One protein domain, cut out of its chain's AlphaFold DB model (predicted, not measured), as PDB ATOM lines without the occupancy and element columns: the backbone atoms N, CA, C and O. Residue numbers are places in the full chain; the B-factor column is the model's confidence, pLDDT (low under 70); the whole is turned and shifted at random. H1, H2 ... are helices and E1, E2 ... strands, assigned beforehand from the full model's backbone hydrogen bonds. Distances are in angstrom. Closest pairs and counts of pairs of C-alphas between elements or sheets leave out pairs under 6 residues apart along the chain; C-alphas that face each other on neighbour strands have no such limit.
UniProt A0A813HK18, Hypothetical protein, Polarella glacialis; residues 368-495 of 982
ATOM      1  N   MET A 368     455.009 418.738 486.795       90.75
ATOM      2  CA  MET A 368     456.102 419.517 487.384       90.75
ATOM      3  C   MET A 368     456.274 420.880 486.716       90.75
ATOM      4  O   MET A 368     456.427 421.875 487.415       90.75
ATOM      5  N   GLN A 369     456.204 420.935 485.382       92.88
ATOM      6  CA  GLN A 369     456.264 422.199 484.649       92.88
ATOM      7  C   GLN A 369     455.081 423.091 485.035       92.88
ATOM      8  O   GLN A 369     455.276 424.237 485.423       92.88
ATOM      9  N   PHE A 370     453.871 422.529 485.001       94.00
ATOM     10  CA  PHE A 370     452.656 423.248 485.369       94.00
ATOM     11  C   PHE A 370     452.717 423.787 486.809       94.00
ATOM     12  O   PHE A 370     452.376 424.939 487.052       94.00
ATOM     13  N   LEU A 371     453.174 422.977 487.772       93.38
ATOM     14  CA  LEU A 371     453.304 423.398 489.169       93.38
ATOM     15  C   LEU A 371     454.370 424.486 489.347       93.38
ATOM     16  O   LEU A 371     454.156 425.395 490.138       93.38
ATOM     17  N   ALA A 372     455.482 424.426 488.610       93.44
ATOM     18  CA  ALA A 372     456.510 425.463 488.648       93.44
ATOM     19  C   ALA A 372     455.990 426.805 488.102       93.44
ATOM     20  O   ALA A 372     456.221 427.849 488.709       93.44
ATOM     21  N   GLU A 373     455.250 426.782 486.991       94.75
ATOM     22  CA  GLU A 373     454.585 427.966 486.432       94.75
ATOM     23  C   GLU A 373     453.527 428.516 487.403       94.75
ATOM     24  O   GLU A 373     453.497 429.717 487.665       94.75
ATOM     25  N   LEU A 374     452.732 427.638 488.027       93.69
ATOM     26  CA  LEU A 374     451.754 428.021 489.046       93.69
ATOM     27  C   LEU A 374     452.416 428.671 490.273       93.69
ATOM     28  O   LEU A 374     451.916 429.682 490.764       93.69
ATOM     29  N   THR A 375     453.550 428.141 490.749       91.88
ATOM     30  CA  THR A 375     454.341 428.758 491.829       91.88
ATOM     31  C   THR A 375     454.783 430.165 491.448       91.88
ATOM     32  O   THR A 375     454.558 431.094 492.218       91.88
ATOM     33  N   ARG A 376     455.328 430.353 490.238       93.69
ATOM     34  CA  ARG A 376     455.753 431.677 489.758       93.69
ATOM     35  C   ARG A 376     454.601 432.681 489.718       93.69
ATOM     36  O   ARG A 376     454.817 433.845 490.041       93.69
ATOM     37  N   CYS A 377     453.396 432.245 489.347       92.94
ATOM     38  CA  CYS A 377     452.205 433.092 489.397       92.94
ATOM     39  C   CYS A 377     451.886 433.546 490.827       92.94
ATOM     40  O   CYS A 377     451.651 434.734 491.038       92.94
ATOM     41  N   TYR A 378     451.910 432.637 491.809       88.38
ATOM     42  CA  TYR A 378     451.685 432.998 493.214       88.38
ATOM     43  C   TYR A 378     452.762 433.939 493.754       88.38
ATOM     44  O   TYR A 378     452.421 434.985 494.297       88.38
ATOM     45  N   ASP A 379     454.039 433.624 493.530       87.94
ATOM     46  CA  ASP A 379     455.148 434.449 494.015       87.94
ATOM     47  C   ASP A 379     455.086 435.873 493.418       87.94
ATOM     48  O   ASP A 379     455.373 436.859 494.100       87.94
ATOM     49  N   ALA A 380     454.654 436.015 492.158       89.69
ATOM     50  CA  ALA A 380     454.447 437.322 491.537       89.69
ATOM     51  C   ALA A 380     453.247 438.081 492.119       89.69
ATOM     52  O   ALA A 380     453.347 439.292 492.302       89.69
ATOM     53  N   ILE A 381     452.137 437.392 492.420       87.06
ATOM     54  CA  ILE A 381     450.971 437.992 493.091       87.06
ATOM     55  C   ILE A 381     451.385 438.547 494.454       87.06
ATOM     56  O   ILE A 381     451.048 439.687 494.772       87.06
ATOM     57  N   ASP A 382     452.154 437.776 495.222       81.31
ATOM     58  CA  ASP A 382     452.640 438.191 496.539       81.31
ATOM     59  C   ASP A 382     453.659 439.340 496.439       81.31
ATOM     60  O   ASP A 382     453.675 440.233 497.286       81.31
ATOM     61  N   SER A 383     454.451 439.384 495.363       84.25
ATOM     62  CA  SER A 383     455.404 440.470 495.080       84.25
ATOM     63  C   SER A 383     454.748 441.766 494.576       84.25
ATOM     64  O   SER A 383     455.419 442.793 494.473       84.25
ATOM     65  N   GLY A 384     453.456 441.739 494.235       83.25
ATOM     66  CA  GLY A 384     452.671 442.910 493.850       83.25
ATOM     67  C   GLY A 384     452.419 443.082 492.346       83.25
ATOM     68  O   GLY A 384     452.915 442.349 491.492       83.25
ATOM     69  N   VAL A 385     451.614 444.100 492.021       87.88
ATOM     70  CA  VAL A 385     450.999 444.313 490.694       87.88
ATOM     71  C   VAL A 385     452.014 444.333 489.547       87.88
ATOM     72  O   VAL A 385     451.777 443.716 488.508       87.88
ATOM     73  N   GLU A 386     453.143 445.021 489.720       89.62
ATOM     74  CA  GLU A 386     454.164 445.144 488.671       89.62
ATOM     75  C   GLU A 386     454.841 443.802 488.365       89.62
ATOM     76  O   GLU A 386     455.036 443.463 487.199       89.62
ATOM     77  N   SER A 387     455.095 442.979 489.385       90.19
ATOM     78  CA  SER A 387     455.641 441.629 489.209       90.19
ATOM     79  C   SER A 387     454.687 440.732 488.424       90.19
ATOM     80  O   SER A 387     455.123 440.005 487.532       90.19
ATOM     81  N   VAL A 388     453.377 440.829 488.684       89.50
ATOM     82  CA  VAL A 388     452.352 440.098 487.917       89.50
ATOM     83  C   VAL A 388     452.355 440.521 486.444       89.50
ATOM     84  O   VAL A 388     452.308 439.665 485.560       89.50
ATOM     85  N   ARG A 389     452.474 441.826 486.159       89.19
ATOM     86  CA  ARG A 389     452.515 442.365 484.786       89.19
ATOM     87  C   ARG A 389     453.711 441.869 483.969       89.19
ATOM     88  O   ARG A 389     453.598 441.807 482.749       89.19
ATOM     89  N   LEU A 390     454.822 441.517 484.618       91.00
ATOM     90  CA  LEU A 390     456.043 441.034 483.962       91.00
ATOM     91  C   LEU A 390     455.986 439.556 483.542       91.00
ATOM     92  O   LEU A 390     456.864 439.107 482.805       91.00
ATOM     93  N   ILE A 391     454.992 438.792 484.011       92.25
ATOM     94  CA  ILE A 391     454.904 437.342 483.776       92.25
ATOM     95  C   ILE A 391     453.548 436.890 483.210       92.25
ATOM     96  O   ILE A 391     453.141 435.746 483.413       92.25
ATOM     97  N   ASP A 392     452.854 437.755 482.474       89.38
ATOM     98  CA  ASP A 392     451.583 437.458 481.790       89.38
ATOM     99  C   ASP A 392     451.616 436.164 480.949       89.38
ATOM    100  O   ASP A 392     450.669 435.374 480.974       89.38
ATOM    101  N   ALA A 393     452.736 435.885 480.277       90.31
ATOM    102  CA  ALA A 393     452.945 434.643 479.537       90.31
ATOM    103  C   ALA A 393     452.859 433.388 480.425       90.31
ATOM    104  O   ALA A 393     452.278 432.388 480.010       90.31
ATOM    105  N   VAL A 394     453.368 433.458 481.662       93.12
ATOM    106  CA  VAL A 394     453.328 432.347 482.629       93.12
ATOM    107  C   VAL A 394     451.895 432.097 483.098       93.12
ATOM    108  O   VAL A 394     451.467 430.948 483.178       93.12
ATOM    109  N   PHE A 395     451.109 433.157 483.322       92.62
ATOM    110  CA  PHE A 395     449.669 433.019 483.573       92.62
ATOM    111  C   PHE A 395     448.958 432.344 482.392       92.62
ATOM    112  O   PHE A 395     448.127 431.459 482.602       92.62
ATOM    113  N   GLY A 396     449.327 432.696 481.157       90.50
ATOM    114  CA  GLY A 396     448.820 432.043 479.947       90.50
ATOM    115  C   GLY A 396     449.160 430.551 479.884       90.50
ATOM    116  O   GLY A 396     448.300 429.739 479.534       90.50
ATOM    117  N   ASP A 397     450.377 430.165 480.275       90.38
ATOM    118  CA  ASP A 397     450.808 428.762 480.328       90.38
ATOM    119  C   ASP A 397     450.051 427.958 481.403       90.38
ATOM    120  O   ASP A 397     449.629 426.826 481.139       90.38
ATOM    121  N   VAL A 398     449.772 428.557 482.568       91.94
ATOM    122  CA  VAL A 398     448.943 427.945 483.623       91.94
ATOM    123  C   VAL A 398     447.501 427.742 483.144       91.94
ATOM    124  O   VAL A 398     446.968 426.636 483.263       91.94
ATOM    125  N   VAL A 399     446.879 428.760 482.538       90.81
ATOM    126  CA  VAL A 399     445.519 428.646 481.973       90.81
ATOM    127  C   VAL A 399     445.480 427.589 480.859       90.81
ATOM    128  O   VAL A 399     444.568 426.760 480.799       90.81
ATOM    129  N   ARG A 400     446.523 427.507 480.025       87.06
ATOM    130  CA  ARG A 400     446.681 426.423 479.040       87.06
ATOM    131  C   ARG A 400     446.779 425.050 479.698       87.06
ATOM    132  O   ARG A 400     446.230 424.068 479.192       87.06
ATOM    133  N   GLY A 401     447.485 424.978 480.821       87.94
ATOM    134  CA  GLY A 401     447.675 423.777 481.618       87.94
ATOM    135  C   GLY A 401     446.371 423.181 482.141       87.94
ATOM    136  O   GLY A 401     446.340 421.971 482.360       87.94
ATOM    137  N   ILE A 402     445.305 423.975 482.271       87.94
ATOM    138  CA  ILE A 402     443.972 423.506 482.677       87.94
ATOM    139  C   ILE A 402     442.982 423.368 481.503       87.94
ATOM    140  O   ILE A 402     442.052 422.576 481.606       87.94
ATOM    141  N   ASN A 403     443.227 424.014 480.352       82.31
ATOM    142  CA  ASN A 403     442.337 424.003 479.171       82.31
ATOM    143  C   ASN A 403     442.836 423.198 477.965       82.31
ATOM    144  O   ASN A 403     442.386 423.404 476.842       82.31
ATOM    145  N   HIS A 404     443.745 422.251 478.171       70.88
ATOM    146  CA  HIS A 404     444.491 421.569 477.104       70.88
ATOM    147  C   HIS A 404     443.685 420.986 475.922       70.88
ATOM    148  O   HIS A 404     444.239 420.806 474.838       70.88
ATOM    149  N   MET A 405     442.410 420.669 476.147       71.25
ATOM    150  CA  MET A 405     441.476 420.096 475.171       71.25
ATOM    151  C   MET A 405     440.213 420.942 474.962       71.25
ATOM    152  O   MET A 405     439.336 420.511 474.234       71.25
ATOM    153  N   HIS A 406     440.104 422.109 475.602       79.50
ATOM    154  CA  HIS A 406     438.863 422.896 475.646       79.50
ATOM    155  C   HIS A 406     438.863 424.064 474.666       79.50
ATOM    156  O   HIS A 406     437.809 424.604 474.372       79.50
ATOM    157  N   VAL A 407     440.029 424.450 474.149       86.50
ATOM    158  CA  VAL A 407     440.142 425.466 473.102       86.50
ATOM    159  C   VAL A 407     441.067 424.946 472.021       86.50
ATOM    160  O   VAL A 407     442.195 424.520 472.296       86.50
ATOM    161  N   MET A 408     440.594 424.990 470.785       86.25
ATOM    162  CA  MET A 408     441.374 424.649 469.606       86.25
ATOM    163  C   MET A 408     441.306 425.771 468.579       86.25
ATOM    164  O   MET A 408     440.331 426.499 468.485       86.25
ATOM    165  N   LYS A 409     442.372 425.928 467.804       85.94
ATOM    166  CA  LYS A 409     442.458 426.864 466.692       85.94
ATOM    167  C   LYS A 409     441.944 426.182 465.427       85.94
ATOM    168  O   LYS A 409     442.494 425.155 465.002       85.94
ATOM    169  N   ALA A 410     440.916 426.760 464.827       82.31
ATOM    170  CA  ALA A 410     440.383 426.337 463.545       82.31
ATOM    171  C   ALA A 410     441.346 426.708 462.398       82.31
ATOM    172  O   ALA A 410     442.350 427.409 462.576       82.31
ATOM    173  N   ARG A 411     441.081 426.186 461.196       75.12
ATOM    174  CA  ARG A 411     441.944 426.409 460.015       75.12
ATOM    175  C   ARG A 411     441.817 427.812 459.426       75.12
ATOM    176  O   ARG A 411     442.772 428.294 458.828       75.12
ATOM    177  N   ASP A 412     440.662 428.439 459.591       76.56
ATOM    178  CA  ASP A 412     440.345 429.786 459.108       76.56
ATOM    179  C   ASP A 412     440.873 430.901 460.031       76.56
ATOM    180  O   ASP A 412     440.718 432.081 459.730       76.56
ATOM    181  N   GLY A 413     441.531 430.533 461.135       79.94
ATOM    182  CA  GLY A 413     442.059 431.465 462.125       79.94
ATOM    183  C   GLY A 413     441.114 431.754 463.292       79.94
ATOM    184  O   GLY A 413     441.561 432.398 464.240       79.94
ATOM    185  N   THR A 414     439.876 431.248 463.259       88.94
ATOM    186  CA  THR A 414     438.943 431.274 464.396       88.94
ATOM    187  C   THR A 414     439.295 430.202 465.437       88.94
ATOM    188  O   THR A 414     440.286 429.470 465.303       88.94
ATOM    189  N   PHE A 415     438.499 430.114 466.499       89.00
ATOM    190  CA  PHE A 415     438.645 429.143 467.571       89.00
ATOM    191  C   PHE A 415     437.409 428.251 467.694       89.00
ATOM    192  O   PHE A 415     436.296 428.619 467.332       89.00
ATOM    193  N   GLU A 416     437.640 427.058 468.220       90.50
ATOM    194  CA  GLU A 416     436.626 426.114 468.655       90.50
ATOM    195  C   GLU A 416     436.735 426.014 470.178       90.50
ATOM    196  O   GLU A 416     437.838 425.790 470.693       90.50
ATOM    197  N   ILE A 417     435.628 426.189 470.902       89.50
ATOM    198  CA  ILE A 417     435.616 426.216 472.373       89.50
ATOM    199  C   ILE A 417     434.646 425.159 472.891       89.50
ATOM    200  O   ILE A 417     433.506 425.094 472.451       89.50
ATOM    201  N   PHE A 418     435.094 424.337 473.838       88.19
ATOM    202  CA  PHE A 418     434.248 423.386 474.542       88.19
ATOM    203  C   PHE A 418     433.733 423.986 475.851       88.19
ATOM    204  O   PHE A 418     434.507 424.181 476.797       88.19
ATOM    205  N   ARG A 419     432.426 424.235 475.931       83.00
ATOM    206  CA  ARG A 419     431.742 424.736 477.131       83.00
ATOM    207  C   ARG A 419     430.372 424.083 477.280       83.00
ATOM    208  O   ARG A 419     429.724 423.765 476.296       83.00
ATOM    209  N   ASN A 420     429.949 423.843 478.521       79.50
ATOM    210  CA  ASN A 420     428.643 423.248 478.843       79.50
ATOM    211  C   ASN A 420     428.336 421.927 478.103       79.50
ATOM    212  O   ASN A 420     427.203 421.675 477.722       79.50
ATOM    213  N   GLY A 421     429.346 421.077 477.882       84.38
ATOM    214  CA  GLY A 421     429.168 419.810 477.159       84.38
ATOM    215  C   GLY A 421     429.108 419.940 475.633       84.38
ATOM    216  O   GLY A 421     428.900 418.939 474.955       84.38
ATOM    217  N   LEU A 422     429.316 421.134 475.080       88.75
ATOM    218  CA  LEU A 422     429.186 421.420 473.655       88.75
ATOM    219  C   LEU A 422     430.469 422.028 473.115       88.75
ATOM    220  O   LEU A 422     431.111 422.849 473.772       88.75
ATOM    221  N   TRP A 423     430.842 421.634 471.903       91.81
ATOM    222  CA  TRP A 423     431.776 422.423 471.118       91.81
ATOM    223  C   TRP A 423     431.037 423.533 470.400       91.81
ATOM    224  O   TRP A 423     429.976 423.303 469.842       91.81
ATOM    225  N   GLU A 424     431.656 424.698 470.342       90.81
ATOM    226  CA  GLU A 424     431.252 425.809 469.494       90.81
ATOM    227  C   GLU A 424     432.324 426.049 468.433       90.81
ATOM    228  O   GLU A 424     433.508 425.805 468.680       90.81
ATOM    229  N   GLU A 425     431.915 426.502 467.249       89.56
ATOM    230  CA  GLU A 425     432.806 426.822 466.131       89.56
ATOM    231  C   GLU A 425     432.708 428.302 465.745       89.56
ATOM    232  O   GLU A 425     431.707 428.962 466.012       89.56
ATOM    233  N   GLY A 426     433.751 428.833 465.099       87.81
ATOM    234  CA  GLY A 426     433.768 430.227 464.644       87.81
ATOM    235  C   GLY A 426     433.964 431.256 465.762       87.81
ATOM    236  O   GLY A 426     433.763 432.450 465.526       87.81
ATOM    237  N   CYS A 427     434.377 430.824 466.956       89.31
ATOM    238  CA  CYS A 427     434.644 431.705 468.086       89.31
ATOM    239  C   CYS A 427     435.820 432.642 467.772       89.31
ATOM    240  O   CYS A 427     436.814 432.260 467.143       89.31
ATOM    241  N   LYS A 428     435.730 433.881 468.240       89.19
ATOM    242  CA  LYS A 428     436.784 434.885 468.123       89.19
ATOM    243  C   LYS A 428     437.710 434.843 469.337       89.19
ATOM    244  O   LYS A 428     437.488 434.114 470.302       89.19
ATOM    245  N   ALA A 429     438.790 435.621 469.284       85.00
ATOM    246  CA  ALA A 429     439.728 435.717 470.401       85.00
ATOM    247  C   ALA A 429     439.061 436.300 471.661       85.00
ATOM    248  O   ALA A 429     439.445 435.945 472.774       85.00
ATOM    249  N   GLU A 430     438.054 437.159 471.488       85.88
ATOM    250  CA  GLU A 430     437.274 437.747 472.576       85.88
ATOM    251  C   GLU A 430     436.439 436.694 473.319       85.88
ATOM    252  O   GLU A 430     436.391 436.728 474.540       85.88
ATOM    253  N   ASP A 431     435.880 435.694 472.631       84.38
ATOM    254  CA  ASP A 431     435.099 434.621 473.277       84.38
ATOM    255  C   ASP A 431     435.971 433.742 474.194       84.38
ATOM    256  O   ASP A 431     435.514 433.155 475.174       84.38
ATOM    257  N   VAL A 432     437.270 433.671 473.893       81.06
ATOM    258  CA  VAL A 432     438.263 432.987 474.726       81.06
ATOM    259  C   VAL A 432     438.631 433.812 475.961       81.06
ATOM    260  O   VAL A 432     439.035 433.243 476.977       81.06
ATOM    261  N   LEU A 433     438.486 435.140 475.907       85.44
ATOM    262  CA  LEU A 433     438.762 436.012 477.046       85.44
ATOM    263  C   LEU A 433     437.856 435.665 478.228       85.44
ATOM    264  O   LEU A 433     438.363 435.548 479.339       85.44
ATOM    265  N   ASP A 434     436.566 435.429 477.988       82.56
ATOM    266  CA  ASP A 434     435.605 435.058 479.033       82.56
ATOM    267  C   ASP A 434     435.988 433.746 479.729       82.56
ATOM    268  O   ASP A 434     435.915 433.634 480.958       82.56
ATOM    269  N   LEU A 435     436.474 432.768 478.957       83.44
ATOM    270  CA  LEU A 435     436.997 431.516 479.498       83.44
ATOM    271  C   LEU A 435     438.219 431.779 480.390       83.44
ATOM    272  O   LEU A 435     438.241 431.364 481.547       83.44
ATOM    273  N   VAL A 436     439.195 432.537 479.883       86.31
ATOM    274  CA  VAL A 436     440.410 432.909 480.625       86.31
ATOM    275  C   VAL A 436     440.056 433.673 481.901       86.31
ATOM    276  O   VAL A 436     440.644 433.419 482.950       86.31
ATOM    277  N   VAL A 437     439.080 434.580 481.852       85.94
ATOM    278  CA  VAL A 437     438.584 435.308 483.024       85.94
ATOM    279  C   VAL A 437     438.024 434.331 484.053       85.94
ATOM    280  O   VAL A 437     438.382 434.426 485.228       85.94
ATOM    281  N   SER A 438     437.175 433.391 483.638       83.31
ATOM    282  CA  SER A 438     436.604 432.373 484.528       83.31
ATOM    283  C   SER A 438     437.692 431.514 485.177       83.31
ATOM    284  O   SER A 438     437.697 431.319 486.392       83.31
ATOM    285  N   ASP A 439     438.686 431.095 484.400       86.94
ATOM    286  CA  ASP A 439     439.801 430.271 484.861       86.94
ATOM    287  C   ASP A 439     440.744 430.997 485.822       86.94
ATOM    288  O   ASP A 439     441.174 430.428 486.828       86.94
ATOM    289  N   LEU A 440     441.050 432.269 485.555       88.50
ATOM    290  CA  LEU A 440     441.829 433.097 486.472       88.50
ATOM    291  C   LEU A 440     441.080 433.297 487.794       88.50
ATOM    292  O   LEU A 440     441.696 433.209 488.858       88.50
ATOM    293  N   HIS A 441     439.760 433.507 487.755       82.50
ATOM    294  CA  HIS A 441     438.941 433.567 488.967       82.50
ATOM    295  C   HIS A 441     438.893 432.237 489.706       82.50
ATOM    296  O   HIS A 441     438.996 432.221 490.930       82.50
ATOM    297  N   ALA A 442     438.777 431.124 488.990       80.19
ATOM    298  CA  ALA A 442     438.794 429.806 489.595       80.19
ATOM    299  C   ALA A 442     440.121 429.535 490.314       80.19
ATOM    300  O   ALA A 442     440.109 429.097 491.462       80.19
ATOM    301  N   LEU A 443     441.255 429.812 489.665       85.25
ATOM    302  CA  LEU A 443     442.589 429.501 490.184       85.25
ATOM    303  C   LEU A 443     443.086 430.485 491.248       85.25
ATOM    304  O   LEU A 443     443.724 430.061 492.210       85.25
ATOM    305  N   PHE A 444     442.821 431.781 491.072       85.06
ATOM    306  CA  PHE A 444     443.421 432.856 491.873       85.06
ATOM    307  C   PHE A 444     442.392 433.710 492.625       85.06
ATOM    308  O   PHE A 444     442.766 434.594 493.402       85.06
ATOM    309  N   GLY A 445     441.095 433.484 492.403       75.00
ATOM    310  CA  GLY A 445     440.028 434.172 493.120       75.00
ATOM    311  C   GLY A 445     439.944 433.710 494.571       75.00
ATOM    312  O   GLY A 445     440.273 432.577 494.921       75.00
ATOM    313  N   LYS A 446     439.481 434.599 495.450       66.62
ATOM    314  CA  LYS A 446     439.086 434.209 496.814       66.62
ATOM    315  C   LYS A 446     437.614 433.818 496.768       66.62
ATOM    316  O   LYS A 446     436.881 434.410 496.005       66.62
ATOM    317  N   PHE A 447     437.133 432.884 497.575       57.84
ATOM    318  CA  PHE A 447     435.694 432.588 497.647       57.84
ATOM    319  C   PHE A 447     435.093 433.261 498.888       57.84
ATOM    320  O   PHE A 447     435.742 433.302 499.936       57.84
ATOM    321  N   ARG A 448     433.879 433.812 498.787       52.72
ATOM    322  CA  ARG A 448     433.103 434.300 499.938       52.72
ATOM    323  C   ARG A 448     431.744 433.619 499.963       52.72
ATOM    324  O   ARG A 448     431.107 433.484 498.928       52.72
ATOM    325  N   THR A 449     431.279 433.236 501.141       51.50
ATOM    326  CA  THR A 449     429.881 432.843 501.317       51.50
ATOM    327  C   THR A 449     429.052 434.109 501.486       51.50
ATOM    328  O   THR A 449     429.371 434.949 502.327       51.50
ATOM    329  N   VAL A 450     428.041 434.273 500.643       50.09
ATOM    330  CA  VAL A 450     427.023 435.317 500.740       50.09
ATOM    331  C   VAL A 450     425.723 434.655 501.142       50.09
ATOM    332  O   VAL A 450     425.356 433.610 500.607       50.09
ATOM    333  N   ASP A 451     425.028 435.293 502.066       63.25
ATOM    334  CA  ASP A 451     423.693 434.892 502.473       63.25
ATOM    335  C   ASP A 451     422.707 435.814 501.731       63.25
ATOM    336  O   ASP A 451     422.807 437.038 501.849       63.25
ATOM    337  N   TYR A 452     421.777 435.255 500.953       64.25
ATOM    338  CA  TYR A 452     420.650 436.000 500.370       64.25
ATOM    339  C   TYR A 452     419.326 435.298 500.660       64.25
ATOM    340  O   TYR A 452     419.293 434.112 500.976       64.25
ATOM    341  N   GLN A 453     418.223 436.040 500.594       56.59
ATOM    342  CA  GLN A 453     416.883 435.466 500.688       56.59
ATOM    343  C   GLN A 453     416.400 435.092 499.288       56.59
ATOM    344  O   GLN A 453     416.402 435.941 498.397       56.59
ATOM    345  N   ASP A 454     416.008 433.834 499.091       60.50
ATOM    346  CA  ASP A 454     415.333 433.419 497.862       60.50
ATOM    347  C   ASP A 454     413.907 434.002 497.776       60.50
ATOM    348  O   ASP A 454     413.417 434.671 498.691       60.50
ATOM    349  N   LEU A 455     413.215 433.726 496.666       56.38
ATOM    350  CA  LEU A 455     411.829 434.157 496.428       56.38
ATOM    351  C   LEU A 455     410.822 433.612 497.464       56.38
ATOM    352  O   LEU A 455     409.688 434.076 497.512       56.38
ATOM    353  N   LEU A 456     411.225 432.644 498.293       65.69
ATOM    354  CA  LEU A 456     410.437 432.047 499.372       65.69
ATOM    355  C   LEU A 456     410.905 432.518 500.762       65.69
ATOM    356  O   LEU A 456     410.539 431.914 501.772       65.69
ATOM    357  N   HIS A 457     411.716 433.580 500.828       51.62
ATOM    358  CA  HIS A 457     412.323 434.122 502.047       51.62
ATOM    359  C   HIS A 457     413.216 433.137 502.821       51.62
ATOM    360  O   HIS A 457     413.537 433.374 503.991       51.62
ATOM    361  N   LYS A 458     413.673 432.047 502.196       57.09
ATOM    362  CA  LYS A 458     414.687 431.175 502.792       57.09
ATOM    363  C   LYS A 458     416.057 431.808 502.613       57.09
ATOM    364  O   LYS A 458     416.423 432.236 501.524       57.09
ATOM    365  N   VAL A 459     416.831 431.842 503.695       57.28
ATOM    366  CA  VAL A 459     418.236 432.256 503.639       57.28
ATOM    367  C   VAL A 459     419.028 431.162 502.927       57.28
ATOM    368  O   VAL A 459     419.286 430.098 503.495       57.28
ATOM    369  N   VAL A 460     419.397 431.423 501.678       58.25
ATOM    370  CA  VAL A 460     420.289 430.595 500.875       58.25
ATOM    371  C   VAL A 460     421.710 431.106 501.076       58.25
ATOM    372  O   VAL A 460     421.997 432.289 500.900       58.25
ATOM    373  N   LYS A 461     422.603 430.199 501.479       53.06
ATOM    374  CA  LYS A 461     424.039 430.471 501.578       53.06
ATOM    375  C   LYS A 461     424.707 430.027 500.293       53.06
ATOM    376  O   LYS A 461     424.810 428.827 500.046       53.06
ATOM    377  N   GLU A 462     425.181 430.974 499.502       54.66
ATOM    378  CA  GLU A 462     425.882 430.693 498.255       54.66
ATOM    379  C   GLU A 462     427.338 431.131 498.358       54.66
ATOM    380  O   GLU A 462     427.653 432.237 498.792       54.66
ATOM    381  N   THR A 463     428.258 430.253 497.970       53.25
ATOM    382  CA  THR A 463     429.674 430.603 497.894       53.25
ATOM    383  C   THR A 463     429.960 431.228 496.535       53.25
ATOM    384  O   THR A 463     430.052 430.517 495.541       53.25
ATOM    385  N   VAL A 464     430.135 432.550 496.496       51.50
ATOM    386  CA  VAL A 464     430.478 433.289 495.275       51.50
ATOM    387  C   VAL A 464     431.980 433.598 495.213       51.50
ATOM    388  O   VAL A 464     432.610 433.860 496.248       51.50
ATOM    389  N   PRO A 465     432.585 433.635 494.017       56.12
ATOM    390  CA  PRO A 465     433.935 434.156 493.839       56.12
ATOM    391  C   PRO A 465     434.010 435.642 494.243       56.12
ATOM    392  O   PRO A 465     433.238 436.484 493.795       56.12
ATOM    393  N   LYS A 466     434.959 435.983 495.108       57.59
ATOM    394  CA  LYS A 466     435.515 437.326 495.301       57.59
ATOM    395  C   LYS A 466     436.451 437.609 494.118       57.59
ATOM    396  O   LYS A 466     437.177 436.714 493.684       57.59
ATOM    397  N   MET A 467     436.446 438.850 493.632       63.81
ATOM    398  CA  MET A 467     437.312 439.293 492.532       63.81
ATOM    399  C   MET A 467     438.781 438.918 492.789       63.81
ATOM    400  O   MET A 467     439.259 438.956 493.930       63.81
ATOM    401  N   VAL A 468     439.474 438.521 491.723       75.31
ATOM    402  CA  VAL A 468     440.926 438.276 491.712       75.31
ATOM    403  C   VAL A 468     441.693 439.568 492.030       75.31
ATOM    404  O   VAL A 468     441.177 440.651 491.767       75.31
ATOM    405  N   PRO A 469     442.900 439.500 492.622       77.50
ATOM    406  CA  PRO A 469     443.653 440.708 492.945       77.50
ATOM    407  C   PRO A 469     444.157 441.417 491.673       77.50
ATOM    408  O   PRO A 469     444.484 440.740 490.696       77.50
ATOM    409  N   PRO A 470     444.300 442.755 491.673       77.50
ATOM    410  CA  PRO A 470     444.931 443.459 490.564       77.50
ATOM    411  C   PRO A 470     446.335 442.928 490.251       77.50
ATOM    412  O   PRO A 470     447.073 442.585 491.175       77.50
ATOM    413  N   PRO A 471     446.736 442.863 488.968       86.94
ATOM    414  CA  PRO A 471     446.009 443.267 487.764       86.94
ATOM    415  C   PRO A 471     445.149 442.144 487.151       86.94
ATOM    416  O   PRO A 471     444.680 442.302 486.030       86.94
ATOM    417  N   LEU A 472     444.949 441.003 487.822       85.69
ATOM    418  CA  LEU A 472     444.160 439.884 487.274       85.69
ATOM    419  C   LEU A 472     442.698 440.272 487.027       85.69
ATOM    420  O   LEU A 472     442.002 439.603 486.263       85.69
ATOM    421  N   ASP A 473     442.229 441.337 487.679       84.38
ATOM    422  CA  ASP A 473     440.912 441.927 487.487       84.38
ATOM    423  C   ASP A 473     440.850 442.977 486.364       84.38
ATOM    424  O   ASP A 473     439.759 443.400 485.989       84.38
ATOM    425  N   GLN A 474     441.998 443.365 485.801       88.00
ATOM    426  CA  GLN A 474     442.109 444.382 484.760       88.00
ATOM    427  C   GLN A 474     441.988 443.749 483.375       88.00
ATOM    428  O   GLN A 474     442.763 442.857 483.016       88.00
ATOM    429  N   ASP A 475     441.084 444.276 482.552       85.06
ATOM    430  CA  ASP A 475     440.828 443.754 481.206       85.06
ATOM    431  C   ASP A 475     442.091 443.737 480.342       85.06
ATOM    432  O   ASP A 475     442.400 442.724 479.725       85.06
ATOM    433  N   ALA A 476     442.914 444.790 480.407       88.25
ATOM    434  CA  ALA A 476     444.172 444.857 479.664       88.25
ATOM    435  C   ALA A 476     445.142 443.704 479.993       88.25
ATOM    436  O   ALA A 476     445.841 443.213 479.106       88.25
ATOM    437  N   PHE A 477     445.202 443.263 481.253       89.69
ATOM    438  CA  PHE A 477     446.040 442.129 481.644       89.69
ATOM    439  C   PHE A 477     445.415 440.808 481.192       89.69
ATOM    440  O   PHE A 477     446.096 439.982 480.587       89.69
ATOM    441  N   ARG A 478     444.106 440.634 481.402       89.81
ATOM    442  CA  ARG A 478     443.359 439.444 480.966       89.81
ATOM    443  C   ARG A 478     443.469 439.225 479.455       89.81
ATOM    444  O   ARG A 478     443.724 438.104 479.026       89.81
ATOM    445  N   THR A 479     443.384 440.287 478.651       89.94
ATOM    446  CA  THR A 479     443.572 440.230 477.193       89.94
ATOM    447  C   THR A 479     444.981 439.775 476.812       89.94
ATOM    448  O   THR A 479     445.135 438.982 475.881       89.94
ATOM    449  N   LYS A 480     446.021 440.217 477.534       89.88
ATOM    450  CA  LYS A 480     447.396 439.735 477.314       89.88
ATOM    451  C   LYS A 480     447.537 438.255 477.655       89.88
ATOM    452  O   LYS A 480     448.049 437.500 476.834       89.88
ATOM    453  N   VAL A 481     447.008 437.824 478.802       90.62
ATOM    454  CA  VAL A 481     446.999 436.408 479.208       90.62
ATOM    455  C   VAL A 481     446.271 435.550 478.171       90.62
ATOM    456  O   VAL A 481     446.810 434.531 477.737       90.62
ATOM    457  N   ALA A 482     445.093 435.984 477.713       89.19
ATOM    458  CA  ALA A 482     444.340 435.311 476.658       89.19
ATOM    459  C   ALA A 482     445.136 435.237 475.347       89.19
ATOM    460  O   ALA A 482     445.208 434.181 474.724       89.19
ATOM    461  N   SER A 483     445.822 436.316 474.966       88.19
ATOM    462  CA  SER A 483     446.692 436.342 473.782       88.19
ATOM    463  C   SER A 483     447.865 435.359 473.902       88.19
ATOM    464  O   SER A 483     448.172 434.642 472.947       88.19
ATOM    465  N   CYS A 484     448.506 435.275 475.072       86.88
ATOM    466  CA  CYS A 484     449.580 434.318 475.351       86.88
ATOM    467  C   CYS A 484     449.084 432.869 475.304       86.88
ATOM    468  O   CYS A 484     449.724 432.021 474.678       86.88
ATOM    469  N   PHE A 485     447.924 432.599 475.907       86.00
ATOM    470  CA  PHE A 485     447.240 431.311 475.831       86.00
ATOM    471  C   PHE A 485     446.959 430.914 474.370       86.00
ATOM    472  O   PHE A 485     447.334 429.820 473.936       86.00
ATOM    473  N   LEU A 486     446.381 431.830 473.589       84.75
ATOM    474  CA  LEU A 486     445.986 431.601 472.200       84.75
ATOM    475  C   LEU A 486     447.162 431.447 471.235       84.75
ATOM    476  O   LEU A 486     447.069 430.682 470.273       84.75
ATOM    477  N   LYS A 487     448.291 432.118 471.494       82.81
ATOM    478  CA  LYS A 487     449.511 432.020 470.674       82.81
ATOM    479  C   LYS A 487     449.991 430.576 470.512       82.81
ATOM    480  O   LYS A 487     450.508 430.220 469.455       82.81
ATOM    481  N   TYR A 488     449.801 429.756 471.542       76.44
ATOM    482  CA  TYR A 488     450.191 428.345 471.567       76.44
ATOM    483  C   TYR A 488     448.984 427.398 471.606       76.44
ATOM    484  O   TYR A 488     449.147 426.209 471.905       76.44
ATOM    485  N   ALA A 489     447.778 427.905 471.314       75.88
ATOM    486  CA  ALA A 489     446.592 427.074 471.183       75.88
ATOM    487  C   ALA A 489     446.799 426.056 470.063       75.88
ATOM    488  O   ALA A 489     447.363 426.340 469.001       75.88
ATOM    489  N   ARG A 490     446.353 424.828 470.313       74.00
ATOM    490  CA  ARG A 490     446.519 423.746 469.349       74.00
ATOM    491  C   ARG A 490     445.609 423.945 468.169       74.00
ATOM    492  O   ARG A 490     444.436 424.228 468.346       74.00
ATOM    493  N   HIS A 491     446.117 423.659 466.984       75.88
ATOM    494  CA  HIS A 491     445.252 423.475 465.837       75.88
ATOM    495  C   HIS A 491     444.382 422.223 466.016       75.88
ATOM    496  O   HIS A 491     444.858 421.192 466.506       75.88
ATOM    497  N   ALA A 492     443.134 422.293 465.557       67.88
ATOM    498  CA  ALA A 492     442.224 421.157 465.444       67.88
ATOM    499  C   ALA A 492     442.683 420.192 464.324       67.88
ATOM    500  O   ALA A 492     442.031 420.038 463.294       67.88
ATOM    501  N   ILE A 493     443.871 419.590 464.456       56.12
ATOM    502  CA  ILE A 493     444.501 418.828 463.360       56.12
ATOM    503  C   ILE A 493     443.914 417.413 463.236       56.12
ATOM    504  O   ILE A 493     443.895 416.871 462.136       56.12
ATOM    505  N   ASN A 494     443.375 416.821 464.308       55.28
ATOM    506  CA  ASN A 494     443.134 415.372 464.311       55.28
ATOM    507  C   ASN A 494     441.686 414.936 464.025       55.28
ATOM    508  O   ASN A 494     441.489 413.784 463.648       55.28
ATOM    509  N   LYS A 495     440.676 415.809 464.168       70.00
ATOM    510  CA  LYS A 495     439.274 415.466 463.862       70.00
ATOM    511  C   LYS A 495     438.401 416.717 463.794       70.00
ATOM    512  O   LYS A 495     438.411 417.501 464.743       70.00
TER     513      LYS A 495
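Overview. This is residues 368 to 495 of the 982 residues of the protein "Hypothetical protein" of Polarella glacialis (UniProt A0A813HK18). Three helices crossing at wide angles, H3, H4 and H5, make a small helical body, with H1 and the short H2 on one side of it; a small three-stranded sheet, E1 to E3, sits at the beginning of H4, and from the end of H4 the two-stranded hairpin E4 and E5 reaches away as a long arm. The 128 printed residues hold five named helices and five named strands in the order H1 H2 H3 E1 E2 E3 H4 E4 E5 H5, of mixed class. Both sheets, E1 - E2 - E3 and E4 - E5, are antiparallel. The whole is only just loose, close to compact, with a radius of gyration of the C-alphas of 16.8 A and spans of 52 by 38 by 28 A.

Arrangement. H1, residues 368 to 383, touches H2, residues 385 to 389, with its residues 377 to 381 alone; the closest C-alphas, of Ala 380 and Val 388, are 5.0 A apart. H3, residues 392 to 402, is the hub, touching three helices. It touches H1 at a steep tilt of 45 degrees, opposite ways, closest at the C-alphas of Glu 373 and Val 394, 5.9 A. H3 touches H5, residues 475 to 487, at a steep tilt of 62 degrees, the same way, closest at the C-alphas of Gly 396 and Phe 485, 4.5 A. H4, residues 429 to 444, touches H5 about perpendicular at 74 degrees, closest at the C-alphas of Leu 433 and Ala 482, 5.6 A. H3 and H4 only just touch, with 3 pairs of C-alphas within 8 A, closest at Val 399 and Asp 439, 6.6 A. E1, residues 407 to 409, E2, residues 415 to 419, and E3, residues 422 to 427, form a meander, each strand the antiparallel neighbour of the one before, in two hairpins; N 408 and O 416 are 2.9 A apart, N 424 and O 417 2.8 A. H4 only grazes this sheet, with residues 429 to 435. The hairpin of E4, residues 446 to 453, and E5, residues 459 to 466, has N 450 and O 462 2.8 A apart. Every O i to N i+4 pair is within hydrogen-bond range in H1, H2, H3 and H5; in H4 10 of 12 are.

Along the chain. H1 begins at C-alpha 368 (456.102, 419.517, 487.384) and is 22.3 A long; H2 is short, and H3 measures 15.9 A. E1 is three residues long, while E2 and E3 measure 12.6 and 12.9 A. H4 is 22.0 A long. E4, 22.6 A, ends at C-alpha 453 (416.883, 435.466, 500.688), and E5 is 19.8 A. H5, 18.0 A, ends at C-alpha 487 (449.511, 432.020, 470.674).

Size, cuts and confidence. The C-alphas farthest apart, of His 457 and Ile 493, are 52.6 A apart. The printed part has no cut and no long link. Its mean pLDDT is 80.5; residues 446 to 467 and 492 to 494 are under 70.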